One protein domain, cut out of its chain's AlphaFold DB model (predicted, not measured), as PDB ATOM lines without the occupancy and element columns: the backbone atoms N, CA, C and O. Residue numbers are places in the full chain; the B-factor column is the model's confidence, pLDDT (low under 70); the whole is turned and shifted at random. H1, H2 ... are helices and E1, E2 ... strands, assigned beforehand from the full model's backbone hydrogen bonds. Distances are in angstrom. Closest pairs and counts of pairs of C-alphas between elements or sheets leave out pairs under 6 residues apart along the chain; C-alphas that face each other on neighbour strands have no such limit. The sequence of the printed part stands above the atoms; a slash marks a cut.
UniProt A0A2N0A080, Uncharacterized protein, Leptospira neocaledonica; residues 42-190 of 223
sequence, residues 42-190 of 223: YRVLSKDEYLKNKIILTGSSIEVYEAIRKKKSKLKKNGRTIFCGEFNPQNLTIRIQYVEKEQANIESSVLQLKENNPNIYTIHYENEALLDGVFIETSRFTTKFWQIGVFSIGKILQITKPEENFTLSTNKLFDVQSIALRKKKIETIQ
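AT A GLANCE: This is residues 42 to 190 of the 223 residues of an uncharacterized protein of Leptospira neocaledonica (UniProt A0A2N0A080). Seven strands, E2 to E8, curl round into a barrel that is nearly closed, with a loose seam between E2 and E8. Helix H2 caps one end of it, the short strand E1 is added beside E7, and a long tail without named elements runs along the seam with residues 166 to 170 and then loops away from the barrel around residues 177 to 184. The printed part has 149 residues, in the order E1 H1 E2 H2 E3 E4 E5 E6 E7 E8, and the class is mostly strand. The sheet is branched and antiparallel in each neighbour pair. The whole is compact, with a radius of gyration of the C-alphas of 15.2 A and spans of 42 by 41 by 28 A.

HOW THE PARTS SIT: E1, residues 42 to 44, is an edge strand antiparallel to E7, residues 128 to 140, with N 43 and O 137 2.8 A apart. H1, residues 47 to 50, only grazes the sheet; it is too short for an O i to N i+4 pair. E2, residues 55 to 59, is an edge strand antiparallel to E3, residues 81 to 88, with N 57 and O 85 2.8 A apart. H2, residues 62 to 69, is on the sheet; its closest C-alphas to E7 are those of Glu 63 and Leu 130, 6.5 A apart. Every O i to N i+4 pair of H2 is within hydrogen-bond range. E3, E4 at residues 93 to 100, E5 at 106 to 117, E6 at 120 to 125, E7 and E8 at 143 to 151 form a meander, each strand the antiparallel neighbour of the one before, and each successive pair is a hairpin. Pairs within hydrogen-bond range are N 84 and O 97 at 2.9 A, N 96 and O 109 at 2.8 A, N 114 and O 122 at 3.0 A, N 123 and O 131 at 2.7 A, and N 136 and O 147 at 2.7 A. E1 and E6 lie on one side of E7, E8 on the other side. The closest C-alphas of E2 and E8 are those of Leu 57 and Gln 147, 7.8 A apart.

IN THESE COORDINATES: E1 begins at C-alpha 42, (86.876, 180.465, 154.475). From first to last C-alpha, H2 measures 10.0 A, E3 and E4 22.3 A each, E5 33.2 A, E7 34.0 A and E8 23.5 A. E7 bends by 55 degrees at residue 137 and E8 by 56 degrees at residue 146. E8 ends at C-alpha 151, (81.941, 191.781, 162.478).

THE WHOLE: The C-alphas farthest apart, of Lys 72 and Thr 142, are 43.4 A apart. The printed part has no cut, and the link from H2 to E3 is long. Residues 170 to 171 pair antiparallel with residues 145 to 146 of E8. Mean pLDDT of the printed part is 77.1; it is under 70 in 37 residues, among them 163 to 185.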
ATOM      1  N   TYR A  42      86.314 179.331 153.754       91.75
ATOM      2  CA  TYR A  42      86.876 180.465 154.475       91.75
ATOM      3  C   TYR A  42      87.999 179.926 155.346       91.75
ATOM      4  O   TYR A  42      87.802 178.929 156.037       91.75
ATOM      5  N   ARG A  43      89.170 180.550 155.299       93.44
ATOM      6  CA  ARG A  43      90.341 180.176 156.089       93.44
ATOM      7  C   ARG A  43      90.916 181.409 156.751       93.44
ATOM      8  O   ARG A  43      91.257 182.352 156.054       93.44
ATOM      9  N   VAL A  44      91.093 181.388 158.060       93.06
ATOM     10  CA  VAL A  44      91.796 182.452 158.777       93.06
ATOM     11  C   VAL A  44      93.267 182.457 158.344       93.06
ATOM     12  O   VAL A  44      93.940 181.425 158.405       93.06
ATOM     13  N   LEU A  45      93.751 183.601 157.864       91.50
ATOM     14  CA  LEU A  45      95.146 183.788 157.459       91.50
ATOM     15  C   LEU A  45      96.052 183.842 158.691       91.50
ATOM     16  O   LEU A  45      95.641 184.365 159.729       91.50
ATOM     17  N   SER A  46      97.280 183.339 158.574       92.56
ATOM     18  CA  SER A  46      98.303 183.599 159.592       92.56
ATOM     19  C   SER A  46      98.877 185.007 159.446       92.56
ATOM     20  O   SER A  46      98.888 185.573 158.347       92.56
ATOM     21  N   LYS A  47      99.404 185.566 160.541       90.12
ATOM     22  CA  LYS A  47     100.116 186.856 160.529       90.12
ATOM     23  C   LYS A  47     101.184 186.925 159.441       90.12
ATOM     24  O   LYS A  47     101.254 187.897 158.689       90.12
ATOM     25  N   ASP A  48     101.962 185.859 159.296       89.75
ATOM     26  CA  ASP A  48     103.024 185.767 158.295       89.75
ATOM     27  C   ASP A  48     102.523 185.852 156.847       89.75
ATOM     28  O   ASP A  48     103.304 186.187 155.957       89.75
ATOM     29  N   GLU A  49     101.259 185.522 156.571       89.00
ATOM     30  CA  GLU A  49     100.701 185.598 155.219       89.00
ATOM     31  C   GLU A  49     100.392 187.043 154.816       89.00
ATOM     32  O   GLU A  49     100.799 187.472 153.733       89.00
ATOM     33  N   TYR A  50      99.715 187.812 155.675       85.69
ATOM     34  CA  TYR A  50      99.256 189.163 155.321       85.69
ATOM     35  C   TYR A  50     100.223 190.282 155.717       85.69
ATOM     36  O   TYR A  50     100.126 191.374 155.163       85.69
ATOM     37  N   LEU A  51     101.188 190.041 156.612       88.50
ATOM     38  CA  LEU A  51     102.172 191.065 156.992       88.50
ATOM     39  C   LEU A  51     103.306 191.254 155.972       88.50
ATOM     40  O   LEU A  51     104.086 192.198 156.083       88.50
ATOM     41  N   LYS A  52     103.410 190.379 154.966       83.50
ATOM     42  CA  LYS A  52     104.502 190.417 153.977       83.50
ATOM     43  C   LYS A  52     104.267 191.392 152.833       83.50
ATOM     44  O   LYS A  52     105.230 191.901 152.269       83.50
ATOM     45  N   ASN A  53     103.010 191.625 152.469       69.25
ATOM     46  CA  ASN A  53     102.664 192.380 151.275       69.25
ATOM     47  C   ASN A  53     101.698 193.508 151.613       69.25
ATOM     48  O   ASN A  53     100.834 193.374 152.474       69.25
ATOM     49  N   LYS A  54     101.818 194.609 150.874       73.44
ATOM     50  CA  LYS A  54     100.744 195.591 150.764       73.44
ATOM     51  C   LYS A  54      99.568 194.949 150.030       73.44
ATOM     52  O   LYS A  54      99.761 194.226 149.054       73.44
ATOM     53  N   ILE A  55      98.359 195.229 150.501       79.88
ATOM     54  CA  ILE A  55      97.132 194.602 150.013       79.88
ATOM     55  C   ILE A  55      96.152 195.715 149.613       79.88
ATOM     56  O   ILE A  55      95.898 196.623 150.408       79.88
ATOM     57  N   ILE A  56      95.625 195.665 148.381       78.75
ATOM     58  CA  ILE A  56      94.591 196.598 147.903       78.75
ATOM     59  C   ILE A  56      93.206 196.045 148.179       78.75
ATOM     60  O   ILE A  56      92.929 194.872 147.968       78.75
ATOM     61  N   LEU A  57      92.346 196.925 148.663       75.62
ATOM     62  CA  LEU A  57      91.114 196.617 149.352       75.62
ATOM     63  C   LEU A  57      89.938 197.241 148.617       75.62
ATOM     64  O   LEU A  57      90.007 198.413 148.255       75.62
ATOM     65  N   THR A  58      88.862 196.487 148.416       73.56
ATOM     66  CA  THR A  58      87.636 196.992 147.786       73.56
ATOM     67  C   THR A  58      86.422 196.518 148.571       73.56
ATOM     68  O   THR A  58      86.338 195.339 148.902       73.56
ATOM     69  N   GLY A  59      85.483 197.414 148.880       72.81
ATOM     70  CA  GLY A  59      84.285 197.054 149.641       72.81
ATOM     71  C   GLY A  59      83.331 198.219 149.894       72.81
ATOM     72  O   GLY A  59      83.378 199.248 149.224       72.81
ATOM     73  N   SER A  60      82.461 198.058 150.884       69.94
ATOM     74  CA  SER A  60      81.649 199.116 151.497       69.94
ATOM     75  C   SER A  60      81.778 198.992 153.025       69.94
ATOM     76  O   SER A  60      82.581 198.184 153.476       69.94
ATOM     77  N   SER A  61      81.124 199.847 153.818       76.25
ATOM     78  CA  SER A  61      80.759 199.627 155.239       76.25
ATOM     79  C   SER A  61      79.972 200.837 155.703       76.25
ATOM     80  O   SER A  61      80.452 201.963 155.571       76.25
ATOM     81  N   ILE A  62      78.768 200.611 156.230       77.25
ATOM     82  CA  ILE A  62      77.887 201.694 156.680       77.25
ATOM     83  C   ILE A  62      78.459 202.341 157.943       77.25
ATOM     84  O   ILE A  62      78.432 203.559 158.064       77.25
ATOM     85  N   GLU A  63      79.024 201.551 158.852       82.44
ATOM     86  CA  GLU A  63      79.623 201.992 160.110       82.44
ATOM     87  C   GLU A  63      80.803 202.925 159.848       82.44
ATOM     88  O   GLU A  63      80.837 204.044 160.363       82.44
ATOM     89  N   VAL A  64      81.738 202.496 158.994       82.06
ATOM     90  CA  VAL A  64      82.904 203.304 158.614       82.06
ATOM     91  C   VAL A  64      82.466 204.547 157.844       82.06
ATOM     92  O   VAL A  64      82.912 205.655 158.146       82.06
ATOM     93  N   TYR A  65      81.543 204.381 156.896       81.25
ATOM     94  CA  TYR A  65      81.015 205.481 156.098       81.25
ATOM     95  C   TYR A  65      80.360 206.557 156.976       81.25
ATOM     96  O   TYR A  65      80.676 207.741 156.858       81.25
ATOM     97  N   GLU A  66      79.480 206.160 157.894       84.38
ATOM     98  CA  GLU A  66      78.774 207.076 158.788       84.38
ATOM     99  C   GLU A  66      79.710 207.743 159.796       84.38
ATOM    100  O   GLU A  66      79.524 208.928 160.090       84.38
ATOM    101  N   ALA A  67      80.716 207.025 160.308       87.62
ATOM    102  CA  ALA A  67      81.725 207.593 161.200       87.62
ATOM    103  C   ALA A  67      82.476 208.754 160.525       87.62
ATOM    104  O   ALA A  67      82.617 209.833 161.104       87.62
ATOM    105  N   ILE A  68      82.861 208.580 159.259       86.44
ATOM    106  CA  ILE A  68      83.548 209.610 158.466       86.44
ATOM    107  C   ILE A  68      82.587 210.727 158.070       86.44
ATOM    108  O   ILE A  68      82.894 211.907 158.245       86.44
ATOM    109  N   ARG A  69      81.380 210.384 157.596       85.31
ATOM    110  CA  ARG A  69      80.352 211.360 157.201       85.31
ATOM    111  C   ARG A  69      80.017 212.342 158.316       85.31
ATOM    112  O   ARG A  69      79.862 213.538 158.072       85.31
ATOM    113  N   LYS A  70      79.915 211.859 159.554       86.56
ATOM    114  CA  LYS A  70      79.615 212.698 160.724       86.56
ATOM    115  C   LYS A  70      80.758 213.660 161.080       86.56
ATOM    116  O   LYS A  70      80.512 214.652 161.764       86.56
ATOM    117  N   LYS A  71      81.983 213.426 160.601       82.94
ATOM    118  CA  LYS A  71      83.195 214.190 160.939       82.94
ATOM    119  C   LYS A  71      83.574 215.223 159.870       82.94
ATOM    120  O   LYS A  71      84.708 215.282 159.419       82.94
ATOM    121  N   LYS A  72      82.629 216.106 159.519       64.81
ATOM    122  CA  LYS A  72      82.819 217.217 158.554       64.81
ATOM    123  C   LYS A  72      83.266 216.776 157.145       64.81
ATOM    124  O   LYS A  72      83.876 217.575 156.435       64.81
ATOM    125  N   SER A  73      82.958 215.550 156.723       72.12
ATOM    126  CA  SER A  73      83.259 215.121 155.355       72.12
ATOM    127  C   SER A  73      82.245 215.680 154.350       72.12
ATOM    128  O   SER A  73      81.165 216.159 154.711       72.12
ATOM    129  N   LYS A  74      82.591 215.611 153.061       77.56
ATOM    130  CA  LYS A  74      81.705 215.997 151.950       77.56
ATOM    131  C   LYS A  74      80.797 214.858 151.463       77.56
ATOM    132  O   LYS A  74      80.096 215.037 150.470       77.56
ATOM    133  N   LEU A  75      80.809 213.707 152.142       76.94
ATOM    134  CA  LEU A  75      80.085 212.505 151.721       76.94
ATOM    135  C   LEU A  75      78.558 212.671 151.858       76.94
ATOM    136  O   LEU A  75      78.053 213.172 152.870       76.94
ATOM    137  N   LYS A  76      77.796 212.217 150.856       75.00
ATOM    138  CA  LYS A  76      76.325 212.318 150.836       75.00
ATOM    139  C   LYS A  76      75.645 211.148 151.534       75.00
ATOM    140  O   LYS A  76      75.767 210.026 151.073       75.00
ATOM    141  N   LYS A  77      74.746 211.418 152.485       71.38
ATOM    142  CA  LYS A  77      73.981 210.413 153.263       71.38
ATOM    143  C   LYS A  77      73.451 209.181 152.487       71.38
ATOM    144  O   LYS A  77      73.377 208.117 153.082       71.38
ATOM    145  N   ASN A  78      73.091 209.315 151.204       66.81
ATOM    146  CA  ASN A  78      72.575 208.224 150.360       66.81
ATOM    147  C   ASN A  78      73.394 208.008 149.063       66.81
ATOM    148  O   ASN A  78      72.836 207.568 148.058       66.81
ATOM    149  N   GLY A  79      74.674 208.382 149.039       62.28
ATOM    150  CA  GLY A  79      75.539 208.171 147.875       62.28
ATOM    151  C   GLY A  79      75.797 206.684 147.635       62.28
ATOM    152  O   GLY A  79      76.009 205.923 148.582       62.28
ATOM    153  N   ARG A  80      75.803 206.250 146.369       63.19
ATOM    154  CA  ARG A  80      76.326 204.921 146.026       63.19
ATOM    155  C   ARG A  80      77.843 205.004 146.057       63.19
ATOM    156  O   ARG A  80      78.451 205.537 145.130       63.19
ATOM    157  N   THR A  81      78.440 204.515 147.137       67.62
ATOM    158  CA  THR A  81      79.883 204.618 147.350       67.62
ATOM    159  C   THR A  81      80.552 203.258 147.381       67.62
ATOM    160  O   THR A  81      80.075 202.347 148.058       67.62
ATOM    161  N   ILE A  82      81.703 203.165 146.730       69.50
ATOM    162  CA  ILE A  82      82.709 202.146 147.018       69.50
ATOM    163  C   ILE A  82      83.755 202.734 147.957       69.50
ATOM    164  O   ILE A  82      84.085 203.922 147.911       69.50
ATOM    165  N   PHE A  83      84.305 201.862 148.779       76.62
ATOM    166  CA  PHE A  83      85.552 202.051 149.478       76.62
ATOM    167  C   PHE A  83      86.685 201.363 148.687       76.62
ATOM    168  O   PHE A  83      86.645 200.151 148.474       76.62
ATOM    169  N   CYS A  84      87.697 202.134 148.277       80.81
ATOM    170  CA  CYS A  84      88.986 201.633 147.801       80.81
ATOM    171  C   CYS A  84      90.048 201.871 148.874       80.81
ATOM    172  O   CYS A  84      90.202 202.996 149.350       80.81
ATOM    173  N   GLY A  85      90.810 200.853 149.255       83.69
ATOM    174  CA  GLY A  85      91.776 200.972 150.334       83.69
ATOM    175  C   GLY A  85      93.097 200.279 150.109       83.69
ATOM    176  O   GLY A  85      93.297 199.511 149.176       83.69
ATOM    177  N   GLU A  86      94.010 200.573 151.014       87.62
ATOM    178  CA  GLU A  86      95.365 200.064 151.014       87.62
ATOM    179  C   GLU A  86      95.751 199.723 152.440       87.62
ATOM    180  O   GLU A  86      95.872 200.610 153.288       87.62
ATOM    181  N   PHE A  87      95.933 198.430 152.691       89.06
ATOM    182  CA  PHE A  87      96.457 197.948 153.954       89.06
ATOM    183  C   PHE A  87      97.978 198.080 153.977       89.06
ATOM    184  O   PHE A  87      98.680 197.583 153.090       89.06
ATOM    185  N   ASN A  88      98.465 198.741 155.021       90.50
ATOM    186  CA  ASN A  88      99.871 198.879 155.340       90.50
ATOM    187  C   ASN A  88     100.206 197.941 156.516       90.50
ATOM    188  O   ASN A  88      99.796 198.213 157.651       90.50
ATOM    189  N   PRO A  89     100.943 196.843 156.272       88.94
ATOM    190  CA  PRO A  89     101.265 195.878 157.318       88.94
ATOM    191  C   PRO A  89     102.272 196.402 158.348       88.94
ATOM    192  O   PRO A  89     102.297 195.900 159.467       88.94
ATOM    193  N   GLN A  90     103.085 197.410 158.014       89.12
ATOM    194  CA  GLN A  90     104.125 197.926 158.910       89.12
ATOM    195  C   GLN A  90     103.546 198.681 160.109       89.12
ATOM    196  O   GLN A  90     104.106 198.628 161.201       89.12
ATOM    197  N   ASN A  91     102.442 199.400 159.907       91.62
ATOM    198  CA  ASN A  91     101.803 200.203 160.951       91.62
ATOM    199  C   ASN A  91     100.350 199.799 161.232       91.62
ATOM    200  O   ASN A  91      99.674 200.484 161.997       91.62
ATOM    201  N   LEU A  92      99.881 198.704 160.622       92.50
ATOM    202  CA  LEU A  92      98.528 198.172 160.780       92.50
ATOM    203  C   LEU A  92      97.446 199.227 160.514       92.50
ATOM    204  O   LEU A  92      96.467 199.355 161.250       92.50
ATOM    205  N   THR A  93      97.622 199.997 159.445       93.75
ATOM    206  CA  THR A  93      96.626 200.978 159.008       93.75
ATOM    207  C   THR A  93      96.007 200.584 157.685       93.75
ATOM    208  O   THR A  93      96.609 199.887 156.867       93.75
ATOM    209  N   ILE A  94      94.787 201.059 157.466       90.38
ATOM    210  CA  ILE A  94      94.129 200.987 156.176       90.38
ATOM    211  C   ILE A  94      93.876 202.416 155.710       90.38
ATOM    212  O   ILE A  94      93.033 203.117 156.270       90.38
ATOM    213  N   ARG A  95      94.593 202.859 154.677       91.25
ATOM    214  CA  ARG A  95      94.248 204.101 153.980       91.25
ATOM    215  C   ARG A  95      93.039 203.828 153.105       91.25
ATOM    216  O   ARG A  95      93.043 202.845 152.373       91.25
ATOM    217  N   ILE A  96      92.039 204.694 153.160       86.94
ATOM    218  CA  ILE A  96      90.782 204.525 152.444       86.94
ATOM    219  C   ILE A  96      90.459 205.744 151.596       86.94
ATOM    220  O   ILE A  96      90.718 206.873 152.004       86.94
ATOM    221  N   GLN A  97      89.886 205.500 150.426       86.19
ATOM    222  CA  GLN A  97      89.330 206.492 149.526       86.19
ATOM    223  C   GLN A  97      87.896 206.094 149.193       86.19
ATOM    224  O   GLN A  97      87.652 205.021 148.635       86.19
ATOM    225  N   TYR A  98      86.949 206.952 149.563       80.50
ATOM    226  CA  TYR A  98      85.560 206.797 149.151       80.50
ATOM    227  C   TYR A  98      85.369 207.398 147.769       80.50
ATOM    228  O   TYR A  98      85.727 208.554 147.539       80.50
ATOM    229  N   VAL A  99      84.782 206.612 146.874       74.31
ATOM    230  CA  VAL A  99      84.405 207.053 145.533       74.31
ATOM    231  C   VAL A  99      82.892 206.988 145.436       74.31
ATOM    232  O   VAL A  99      82.308 205.907 145.527       74.31
ATOM    233  N   GLU A 100      82.250 208.145 145.285       73.69
ATOM    234  CA  GLU A 100      80.824 208.209 144.969       73.69
ATOM    235  C   GLU A 100      80.631 208.041 143.457       73.69
ATOM    236  O   GLU A 100      81.381 208.618 142.670       73.69
ATOM    237  N   LYS A 101      79.594 207.308 143.032       67.38
ATOM    238  CA  LYS A 101      79.221 207.230 141.608       67.38
ATOM    239  C   LYS A 101      78.930 208.619 141.027       67.38
ATOM    240  O   LYS A 101      79.237 208.882 139.870       67.38
ATOM    241  N   GLU A 102      78.313 209.501 141.816       60.28
ATOM    242  CA  GLU A 102      77.805 210.792 141.343       60.28
ATOM    243  C   GLU A 102      78.752 211.986 141.580       60.28
ATOM    244  O   GLU A 102      78.382 213.115 141.256       60.28
ATOM    245  N   GLN A 103      79.934 211.795 142.183       58.03
ATOM    246  CA  GLN A 103      80.876 212.889 142.458       58.03
ATOM    247  C   GLN A 103      82.320 212.546 142.083       58.03
ATOM    248  O   GLN A 103      82.821 211.465 142.365       58.03
ATOM    249  N   ALA A 104      83.041 213.547 141.570       55.66
ATOM    250  CA  ALA A 104      84.496 213.490 141.403       55.66
ATOM    251  C   ALA A 104      85.272 213.612 142.733       55.66
ATOM    252  O   ALA A 104      86.498 213.500 142.738       55.66
ATOM    253  N   ASN A 105      84.588 213.875 143.852       61.16
ATOM    254  CA  ASN A 105      85.232 214.039 145.149       61.16
ATOM    255  C   ASN A 105      85.669 212.680 145.694       61.16
ATOM    256  O   ASN A 105      84.845 211.797 145.921       61.16
ATOM    257  N   ILE A 106      86.969 212.555 145.937       69.69
ATOM    258  CA  ILE A 106      87.560 211.415 146.624       69.69
ATOM    259  C   ILE A 106      87.868 211.860 148.051       69.69
ATOM    260  O   ILE A 106      88.758 212.684 148.267       69.69
ATOM    261  N   GLU A 107      87.131 211.328 149.024       79.81
ATOM    262  CA  GLU A 107      87.420 211.574 150.439       79.81
ATOM    263  C   GLU A 107      88.443 210.546 150.918       79.81
ATOM    264  O   GLU A 107      88.201 209.338 150.848       79.81
ATOM    265  N   SER A 108      89.585 211.025 151.416       86.25
ATOM    266  CA  SER A 108      90.629 210.170 151.976       86.25
ATOM    267  C   SER A 108      90.489 210.079 153.491       86.25
ATOM    268  O   SER A 108      90.293 211.078 154.175       86.25
ATOM    269  N   SER A 109      90.652 208.885 154.040       89.88
ATOM    270  CA  SER A 109      90.669 208.647 155.484       89.88
ATOM    271  C   SER A 109      91.654 207.534 155.828       89.88
ATOM    272  O   SER A 109      92.168 206.846 154.946       89.88
ATOM    273  N   VAL A 110      91.968 207.375 157.111       93.12
ATOM    274  CA  VAL A 110      92.849 206.307 157.592       93.12
ATOM    275  C   VAL A 110      92.168 205.603 158.753       93.12
ATOM    276  O   VAL A 110      91.752 206.247 159.716       93.12
ATOM    277  N   LEU A 111      92.069 204.284 158.651       92.38
ATOM    278  CA  LEU A 111      91.608 203.405 159.715       92.38
ATOM    279  C   LEU A 111      92.815 202.790 160.417       92.38
ATOM    280  O   LEU A 111      93.803 202.437 159.768       92.38
ATOM    281  N   GLN A 112      92.730 202.641 161.732       96.19
ATOM    282  CA  GLN A 112      93.748 201.965 162.534       96.19
ATOM    283  C   GLN A 112      93.242 200.588 162.952       96.19
ATOM    284  O   GLN A 112      92.134 200.466 163.471       96.19
ATOM    285  N   LEU A 113      94.061 199.558 162.769       94.56
ATOM    286  CA  LEU A 113      93.788 198.216 163.265       94.56
ATOM    287  C   LEU A 113      94.532 198.022 164.585       94.56
ATOM    288  O   LEU A 113      95.757 198.128 164.640       94.56
ATOM    289  N   LYS A 114      93.798 197.729 165.658       95.25
ATOM    290  CA  LYS A 114      94.379 197.417 166.971       95.25
ATOM    291  C   LYS A 114      94.041 195.986 167.337       95.25
ATOM    292  O   LYS A 114      92.867 195.641 167.429       95.25
ATOM    293  N   GLU A 115      95.061 195.163 167.533       92.19
ATOM    294  CA  GLU A 115      94.861 193.775 167.939       92.19
ATOM    295  C   GLU A 115      94.257 193.730 169.349       92.19
ATOM    296  O   GLU A 115      94.815 194.308 170.284       92.19
ATOM    297  N   ASN A 116      93.103 193.079 169.498       87.44
ATOM    298  CA  ASN A 116      92.412 192.935 170.785       87.44
ATOM    299  C   ASN A 116      92.485 191.497 171.334       87.44
ATOM    300  O   ASN A 116      92.334 191.270 172.533       87.44
ATOM    301  N   ASN A 117      92.741 190.534 170.454       86.88
ATOM    302  CA  ASN A 117      92.907 189.109 170.695       86.88
ATOM    303  C   ASN A 117      93.778 188.575 169.542       86.88
ATOM    304  O   ASN A 117      93.692 189.146 168.452       86.88
ATOM    305  N   PRO A 118      94.615 187.538 169.735       88.25
ATOM    306  CA  PRO A 118      95.374 186.921 168.652       88.25
ATOM    307  C   PRO A 118      94.620 186.828 167.314       88.25
ATOM    308  O   PRO A 118      93.633 186.109 167.187       88.25
ATOM    309  N   ASN A 119      95.117 187.559 166.312       87.19
ATOM    310  CA  ASN A 119      94.600 187.613 164.940       87.19
ATOM    311  C   ASN A 119      93.196 188.239 164.760       87.19
ATOM    312  O   ASN A 119      92.602 188.134 163.684       87.19
ATOM    313  N   ILE A 120      92.683 188.922 165.789       91.44
ATOM    314  CA  ILE A 120      91.462 189.732 165.751       91.44
ATOM    315  C   ILE A 120      91.840 191.199 165.972       91.44
ATOM    316  O   ILE A 120      92.466 191.571 166.968       91.44
ATOM    317  N   TYR A 121      91.430 192.050 165.037       92.31
ATOM    318  CA  TYR A 121      91.781 193.463 165.014       92.31
ATOM    319  C   TYR A 121      90.539 194.334 165.109       92.31
ATOM    320  O   TYR A 121      89.696 194.307 164.219       92.31
ATOM    321  N   THR A 122      90.448 195.177 166.130       94.12
ATOM    322  CA  THR A 122      89.426 196.222 166.168       94.12
ATOM    323  C   THR A 122      89.817 197.358 165.225       94.12
ATOM    324  O   THR A 122      90.871 197.988 165.370       94.12
ATOM    325  N   ILE A 123      88.939 197.635 164.267       92.31
ATOM    326  CA  ILE A 123      89.018 198.722 163.298       92.31
ATOM    327  C   ILE A 123      88.556 200.010 163.970       92.31
ATOM    328  O   ILE A 123      87.425 200.110 164.452       92.31
ATOM    329  N   HIS A 124      89.435 201.002 163.977       94.25
ATOM    330  CA  HIS A 124      89.169 202.323 164.521       94.25
ATOM    331  C   HIS A 124      89.177 203.379 163.424       94.25
ATOM    332  O   HIS A 124      90.037 203.359 162.541       94.25
ATOM    333  N   TYR A 125      88.280 204.350 163.546       92.31
ATOM    334  CA  TYR A 125      88.406 205.641 162.883       92.31
ATOM    335  C   TYR A 125      88.671 206.700 163.949       92.31
ATOM    336  O   TYR A 125      87.877 206.880 164.872       92.31
ATOM    337  N   GLU A 126      89.824 207.364 163.860       91.00
ATOM    338  CA  GLU A 126      90.346 208.183 164.960       91.00
ATOM    339  C   GLU A 126      90.381 207.371 166.279       91.00
ATOM    340  O   GLU A 126      91.067 206.352 166.371       91.00
ATOM    341  N   ASN A 127      89.628 207.802 167.296       90.62
ATOM    342  CA  ASN A 127      89.514 207.136 168.594       90.62
ATOM    343  C   ASN A 127      88.242 206.280 168.729       90.62
ATOM    344  O   ASN A 127      88.020 205.688 169.784       90.62
ATOM    345  N   GLU A 128      87.393 206.230 167.703       93.88
ATOM    346  CA  GLU A 128      86.138 205.480 167.720       93.88
ATOM    347  C   GLU A 128      86.379 204.046 167.241       93.88
ATOM    348  O   GLU A 128      86.856 203.830 166.128       93.88
ATOM    349  N   ALA A 129      86.068 203.064 168.089       93.56
ATOM    350  CA  ALA A 129      86.071 201.654 167.717       93.56
ATOM    351  C   ALA A 129      84.781 201.331 166.955       93.56
ATOM    352  O   ALA A 129      83.689 201.555 167.476       93.56
ATOM    353  N   LEU A 130      84.914 200.803 165.740       90.94
ATOM    354  CA  LEU A 130      83.782 200.590 164.840       90.94
ATOM    355  C   LEU A 130      83.401 199.111 164.740       90.94
ATOM    356  O   LEU A 130      82.254 198.744 164.984       90.94
ATOM    357  N   LEU A 131      84.366 198.263 164.382       90.56
ATOM    358  CA  LEU A 131      84.149 196.866 164.000       90.56
ATOM    359  C   LEU A 131      85.342 196.010 164.432       90.56
ATOM    360  O   LEU A 131      86.454 196.520 164.526       90.56
ATOM    361  N   ASP A 132      85.134 194.715 164.639       90.50
ATOM    362  CA  ASP A 132      86.228 193.744 164.729       90.50
ATOM    363  C   ASP A 132      86.462 193.096 163.362       90.50
ATOM    364  O   ASP A 132      85.520 192.827 162.620       90.50
ATOM    365  N   GLY A 133      87.721 192.841 163.025       89.75
ATOM    366  CA  GLY A 133      88.155 192.305 161.743       89.75
ATOM    367  C   GLY A 133      89.081 191.102 161.897       89.75
ATOM    368  O   GLY A 133      89.946 191.079 162.772       89.75
ATOM    369  N   VAL A 134      88.923 190.118 161.012       90.75
ATOM    370  CA  VAL A 134      89.786 188.932 160.912       90.75
ATOM    371  C   VAL A 134      90.248 188.757 159.475       90.75
ATOM    372  O   VAL A 134      89.421 188.731 158.564       90.75
ATOM    373  N   PHE A 135      91.554 188.587 159.263       90.25
ATOM    374  CA  PHE A 135      92.115 188.287 157.945       90.25
ATOM    375  C   PHE A 135      91.757 186.852 157.511       90.25
ATOM    376  O   PHE A 135      92.049 185.883 158.208       90.25
ATOM    377  N   ILE A 136      91.113 186.707 156.354       88.12
ATOM    378  CA  ILE A 136      90.511 185.477 155.836       88.12
ATOM    379  C   ILE A 136      90.878 185.291 154.357       88.12
ATOM    380  O   ILE A 136      90.696 186.188 153.543       88.12
ATOM    381  N   GLU A 137      91.307 184.096 153.968       88.50
ATOM    382  CA  GLU A 137      91.308 183.621 152.588       88.50
ATOM    383  C   GLU A 137      89.982 182.919 152.279       88.50
ATOM    384  O   GLU A 137      89.580 181.974 152.951       88.50
ATOM    385  N   THR A 138      89.313 183.355 151.223       84.00
ATOM    386  CA  THR A 138      88.086 182.773 150.686       84.00
ATOM    387  C   THR A 138      88.413 182.026 149.405       84.00
ATOM    388  O   THR A 138      88.989 182.605 148.497       84.00
ATOM    389  N   SER A 139      88.041 180.758 149.289       84.38
ATOM    390  CA  SER A 139      88.221 179.949 148.082       84.38
ATOM    391  C   SER A 139      86.861 179.543 147.523       84.38
ATOM    392  O   SER A 139      86.129 178.805 148.183       84.38
ATOM    393  N   ARG A 140      86.510 180.011 146.321       79.94
ATOM    394  CA  ARG A 140      85.255 179.708 145.614       79.94
ATOM    395  C   ARG A 140      85.578 179.221 144.206       79.94
ATOM    396  O   ARG A 140      86.211 179.948 143.456       79.94
ATOM    397  N   PHE A 141      85.132 178.017 143.838       76.75
ATOM    398  CA  PHE A 141      85.401 177.422 142.513       76.75
ATOM    399  C   PHE A 141      86.873 177.594 142.083       76.75
ATOM    400  O   PHE A 141      87.140 178.208 141.060       76.75
ATOM    401  N   THR A 142      87.807 177.143 142.936       70.19
ATOM    402  CA  THR A 142      89.285 177.256 142.807       70.19
ATOM    403  C   THR A 142      89.882 178.667 142.829       70.19
ATOM    404  O   THR A 142      91.095 178.818 142.977       70.19
ATOM    405  N   THR A 143      89.047 179.700 142.797       71.56
ATOM    406  CA  THR A 143      89.460 181.096 142.907       71.56
ATOM    407  C   THR A 143      89.652 181.485 144.366       71.56
ATOM    408  O   THR A 143      88.728 181.333 145.165       71.56
ATOM    409  N   LYS A 144      90.829 182.010 144.719       76.31
ATOM    410  CA  LYS A 144      91.149 182.446 146.085       76.31
ATOM    411  C   LYS A 144      91.076 183.959 146.209       76.31
ATOM    412  O   LYS A 144      91.577 184.642 145.336       76.31
ATOM    413  N   PHE A 145      90.562 184.480 147.311       76.00
ATOM    414  CA  PHE A 145      90.525 185.900 147.634       76.00
ATOM    415  C   PHE A 145      91.016 186.090 149.058       76.00
ATOM    416  O   PHE A 145      90.547 185.379 149.937       76.00
ATOM    417  N   TRP A 146      91.920 187.018 149.333       81.94
ATOM    418  CA  TRP A 146      92.149 187.440 150.719       81.94
ATOM    419  C   TRP A 146      91.149 188.515 151.081       81.94
ATOM    420  O   TRP A 146      90.647 189.164 150.178       81.94
ATOM    421  N   GLN A 147      90.812 188.645 152.356       81.19
ATOM    422  CA  GLN A 147      89.993 189.714 152.897       81.19
ATOM    423  C   GLN A 147      90.215 189.900 154.406       81.19
ATOM    424  O   GLN A 147      90.810 189.042 155.030       81.19
ATOM    425  N   ILE A 148      89.738 190.986 155.015       86.00
ATOM    426  CA  ILE A 148      89.399 191.105 156.421       86.00
ATOM    427  C   ILE A 148      87.881 190.979 156.428       86.00
ATOM    428  O   ILE A 148      87.191 191.851 155.901       86.00
ATOM    429  N   GLY A 149      87.375 189.874 156.963       86.31
ATOM    430  CA  GLY A 149      85.962 189.775 157.298       86.31
ATOM    431  C   GLY A 149      85.706 190.631 158.529       86.31
ATOM    432  O   GLY A 149      86.444 190.500 159.508       86.31
ATOM    433  N   VAL A 150      84.704 191.506 158.476       86.94
ATOM    434  CA  VAL A 150      84.335 192.344 159.625       86.94
ATOM    435  C   VAL A 150      83.084 191.844 160.307       86.94
ATOM    436  O   VAL A 150      82.215 191.217 159.700       86.94
ATOM    437  N   PHE A 151      82.999 192.173 161.582       87.19
ATOM    438  CA  PHE A 151      81.941 191.781 162.478       87.19
ATOM    439  C   PHE A 151      81.692 192.934 163.442       87.19
ATOM    440  O   PHE A 151      82.611 193.675 163.802       87.19
ATOM    441  N   SER A 152      80.462 193.053 163.931       87.50
ATOM    442  CA  SER A 152      80.206 193.882 165.105       87.50
ATOM    443  C   SER A 152      81.161 193.504 166.250       87.50
ATOM    444  O   SER A 152      81.431 192.319 166.477       87.50
ATOM    445  N   ILE A 153      81.634 194.506 166.994       88.19
ATOM    446  CA  ILE A 153      82.604 194.321 168.084       88.19
ATOM    447  C   ILE A 153      82.136 193.227 169.052       88.19
ATOM    448  O   ILE A 153      81.009 193.270 169.555       88.19
ATOM    449  N   GLY A 154      83.010 192.254 169.318       85.19
ATOM    450  CA  GLY A 154      82.752 191.160 170.255       85.19
ATOM    451  C   GLY A 154      81.730 190.115 169.787       85.19
ATOM    452  O   GLY A 154      81.251 189.323 170.601       85.19
ATOM    453  N   LYS A 155      81.352 190.119 168.500       85.62
ATOM    454  CA  LYS A 155      80.321 189.227 167.939       85.62
ATOM    455  C   LYS A 155      80.837 188.319 166.822       85.62
ATOM    456  O   LYS A 155      80.113 188.036 165.867       85.62
ATOM    457  N   ILE A 156      82.063 187.811 166.945       87.06
ATOM    458  CA  ILE A 156      82.598 186.845 165.978       87.06
ATOM    459  C   ILE A 156      82.153 185.437 166.385       87.06
ATOM    460  O   ILE A 156      82.797 184.755 167.184       87.06
ATOM    461  N   LEU A 157      81.009 185.016 165.840       82.31
ATOM    462  CA  LEU A 157      80.436 183.692 166.098       82.31
ATOM    463  C   LEU A 157      80.835 182.647 165.049       82.31
ATOM    464  O   LEU A 157      80.877 181.471 165.373       82.31
ATOM    465  N   GLN A 158      81.032 183.041 163.789       86.38
ATOM    466  CA  GLN A 158      81.357 182.152 162.662       86.38
ATOM    467  C   GLN A 158      82.130 182.955 161.617       86.38
ATOM    468  O   GLN A 158      81.664 184.030 161.229       86.38
ATOM    469  N   ILE A 159      83.251 182.441 161.100       87.62
ATOM    470  CA  ILE A 159      84.022 183.165 160.067       87.62
ATOM    471  C   ILE A 159      83.292 183.210 158.715       87.62
ATOM    472  O   ILE A 159      83.620 184.026 157.860       87.62
ATOM    473  N   THR A 160      82.283 182.355 158.519       84.62
ATOM    474  CA  THR A 160      81.411 182.308 157.328       84.62
ATOM    475  C   THR A 160      80.295 183.356 157.302       84.62
ATOM    476  O   THR A 160      79.545 183.428 156.319       84.62
ATOM    477  N   LYS A 161      80.139 184.141 158.375       82.50
ATOM    478  CA  LYS A 161      79.125 185.199 158.485       82.50
ATOM    479  C   LYS A 161      79.751 186.570 158.777       82.50
ATOM    480  O   LYS A 161      79.317 187.214 159.732       82.50
ATOM    481  N   PRO A 162      80.764 187.015 158.008       75.12
ATOM    482  CA  PRO A 162      81.163 188.411 158.074       75.12
ATOM    483  C   PRO A 162      79.981 189.278 157.636       75.12
ATOM    484  O   PRO A 162      79.120 188.824 156.872       75.12
ATOM    485  N   GLU A 163      79.928 190.514 158.114       69.00
ATOM    486  CA  GLU A 163      78.972 191.472 157.581       69.00
ATOM    487  C   GLU A 163      79.263 191.655 156.088       69.00
ATOM    488  O   GLU A 163      80.380 191.980 155.684       69.00
ATOM    489  N   GLU A 164      78.257 191.392 155.249       54.44
ATOM    490  CA  GLU A 164      78.405 191.351 153.782       54.44
ATOM    491  C   GLU A 164      78.863 192.701 153.202       54.44
ATOM    492  O   GLU A 164      79.346 192.785 152.074       54.44
ATOM    493  N   ASN A 165      78.770 193.746 154.024       50.34
ATOM    494  CA  ASN A 165      79.066 195.124 153.705       50.34
ATOM    495  C   ASN A 165      80.472 195.551 154.123       50.34
ATOM    496  O   ASN A 165      80.642 196.737 154.302       50.34
ATOM    497  N   PHE A 166      81.451 194.655 154.297       42.88
ATOM    498  CA  PHE A 166      82.882 194.978 154.191       42.88
ATOM    499  C   PHE A 166      83.628 193.696 153.847       42.88
ATOM    500  O   PHE A 166      83.808 192.794 154.666       42.88
ATOM    501  N   THR A 167      84.064 193.613 152.603       46.66
ATOM    502  CA  THR A 167      85.039 192.615 152.194       46.66
ATOM    503  C   THR A 167      86.293 193.360 151.777       46.66
ATOM    504  O   THR A 167      86.267 194.545 151.476       46.66
ATOM    505  N   LEU A 168      87.422 192.686 151.849       43.88
ATOM    506  CA  LEU A 168      88.730 193.212 151.467       43.88
ATOM    507  C   LEU A 168      89.255 192.332 150.348       43.88
ATOM    508  O   LEU A 168      90.312 191.741 150.463       43.88
ATOM    509  N   SER A 169      88.461 192.136 149.311       47.72
ATOM    510  CA  SER A 169      88.675 191.008 148.416       47.72
ATOM    511  C   SER A 169      89.893 191.224 147.518       47.72
ATOM    512  O   SER A 169      89.860 192.034 146.598       47.72
ATOM    513  N   THR A 170      90.961 190.459 147.736       36.81
ATOM    514  CA  THR A 170      92.152 190.484 146.884       36.81
ATOM    515  C   THR A 170      92.255 189.140 146.203       36.81
ATOM    516  O   THR A 170      92.630 188.146 146.821       36.81
ATOM    517  N   ASN A 171      91.851 189.075 144.947       36.41
ATOM    518  CA  ASN A 171      91.811 187.822 144.221       36.41
ATOM    519  C   ASN A 171      93.241 187.306 143.962       36.41
ATOM    520  O   ASN A 171      94.039 188.003 143.368       36.41
ATOM    521  N   LYS A 172      93.594 186.066 144.290       31.47
ATOM    522  CA  LYS A 172      94.829 185.431 143.796       31.47
ATOM    523  C   LYS A 172      94.812 185.284 142.260       31.47
ATOM    524  O   LYS A 172      95.853 185.042 141.670       31.47
ATOM    525  N   LEU A 173      93.653 185.505 141.624       31.86
ATOM    526  CA  LEU A 173      93.474 185.762 140.189       31.86
ATOM    527  C   LEU A 173      93.817 187.207 139.757       31.86
ATOM    528  O   LEU A 173      93.334 187.683 138.735       31.86
ATOM    529  N   PHE A 174      94.679 187.924 140.473       34.50
ATOM    530  CA  PHE A 174      95.337 189.127 139.936       34.50
ATOM    531  C   PHE A 174      96.234 188.856 138.712       34.50
ATOM    532  O   PHE A 174      96.865 189.777 138.205       34.50
ATOM    533  N   ASP A 175      96.251 187.611 138.242       33.06
ATOM    534  CA  ASP A 175      96.905 187.117 137.035       33.06
ATOM    535  C   ASP A 175      95.868 186.741 135.952       33.06
ATOM    536  O   ASP A 175      95.973 185.720 135.277       33.06
ATOM    537  N   VAL A 176      94.771 187.504 135.850       34.50
ATOM    538  CA  VAL A 176      93.652 187.173 134.958       34.50
ATOM    539  C   VAL A 176      93.534 188.149 133.801       34.50
ATOM    540  O   VAL A 176      92.907 189.197 133.896       34.50
ATOM    541  N   GLN A 177      94.054 187.691 132.664       34.28
ATOM    542  CA  GLN A 177      93.750 188.161 131.310       34.28
ATOM    543  C   GLN A 177      92.280 187.911 130.882       34.28
ATOM    544  O   GLN A 177      91.904 188.257 129.768       34.28
ATOM    545  N   SER A 178      91.437 187.269 131.706       31.20
ATOM    546  CA  SER A 178      90.167 186.656 131.261       31.20
ATOM    547  C   SER A 178      88.865 187.319 131.723       31.20
ATOM    548  O   SER A 178      87.792 186.741 131.549       31.20
ATOM    549  N   ILE A 179      88.895 188.555 132.229       39.16
ATOM    550  CA  ILE A 179      87.681 189.387 132.267       39.16
ATOM    551  C   ILE A 179      87.837 190.395 131.137       39.16
ATOM    552  O   ILE A 179      88.738 191.218 131.195       39.16
ATOM    553  N   ALA A 180      86.976 190.352 130.118       40.44
ATOM    554  CA  ALA A 180      87.081 191.203 128.922       40.44
ATOM    555  C   ALA A 180      87.165 192.724 129.213       40.44
ATOM    556  O   ALA A 180      87.568 193.493 128.346       40.44
ATOM    557  N   LEU A 181      86.812 193.151 130.433       44.03
ATOM    558  CA  LEU A 181      86.890 194.529 130.937       44.03
ATOM    559  C   LEU A 181      88.182 194.858 131.716       44.03
ATOM    560  O   LEU A 181      88.395 196.014 132.064       44.03
ATOM    561  N   ARG A 182      89.028 193.874 132.050       55.38
ATOM    562  CA  ARG A 182      90.172 194.036 132.965       55.38
ATOM    563  C   ARG A 182      91.469 193.651 132.266       55.38
ATOM    564  O   ARG A 182      91.671 192.484 131.946       55.38
ATOM    565  N   LYS A 183      92.345 194.635 132.049       59.44
ATOM    566  CA  LYS A 183      93.620 194.451 131.330       59.44
ATOM    567  C   LYS A 183      94.858 194.678 132.211       59.44
ATOM    568  O   LYS A 183      95.959 194.330 131.804       59.44
ATOM    569  N   LYS A 184      94.686 195.196 133.438       63.31
ATOM    570  CA  LYS A 184      95.765 195.478 134.400       63.31
ATOM    571  C   LYS A 184      95.472 194.876 135.779       63.31
ATOM    572  O   LYS A 184      94.327 194.833 136.229       63.31
ATOM    573  N   LYS A 185      96.531 194.454 136.471       69.31
ATOM    574  CA  LYS A 185      96.502 194.064 137.883       69.31
ATOM    575  C   LYS A 185      96.243 195.277 138.791       69.31
ATOM    576  O   LYS A 185      96.819 196.341 138.588       69.31
ATOM    577  N   ILE A 186      95.401 195.107 139.813       74.06
ATOM    578  CA  ILE A 186      95.111 196.155 140.804       74.06
ATOM    579  C   ILE A 186      96.201 196.134 141.880       74.06
ATOM    580  O   ILE A 186      96.262 195.203 142.684       74.06
ATOM    581  N   GLU A 187      97.057 197.155 141.904       75.69
ATOM    582  CA  GLU A 187      98.200 197.243 142.833       75.69
ATOM    583  C   GLU A 187      98.191 198.525 143.675       75.69
ATOM    584  O   GLU A 187      98.879 198.627 144.696       75.69
ATOM    585  N   THR A 188      97.366 199.495 143.286       81.31
ATOM    586  CA  THR A 188      97.194 200.773 143.970       81.31
ATOM    587  C   THR A 188      95.722 201.087 144.227       81.31
ATOM    588  O   THR A 188      94.825 200.545 143.579       81.31
ATOM    589  N   ILE A 189      95.463 202.019 145.152       82.06
ATOM    590  CA  ILE A 189      94.114 202.573 145.341       82.06
ATOM    591  C   ILE A 189      93.591 203.151 144.021       82.06
ATOM    592  O   ILE A 189      92.435 202.933 143.688       82.06
ATOM    593  N   GLN A 190      94.442 203.809 143.231       82.38
ATOM    594  CA  GLN A 190      94.021 204.390 141.959       82.38
ATOM    595  C   GLN A 190      93.577 203.324 140.950       82.38
ATOM    596  O   GLN A 190      92.596 203.543 140.244       82.38
TER     597      GLN A 190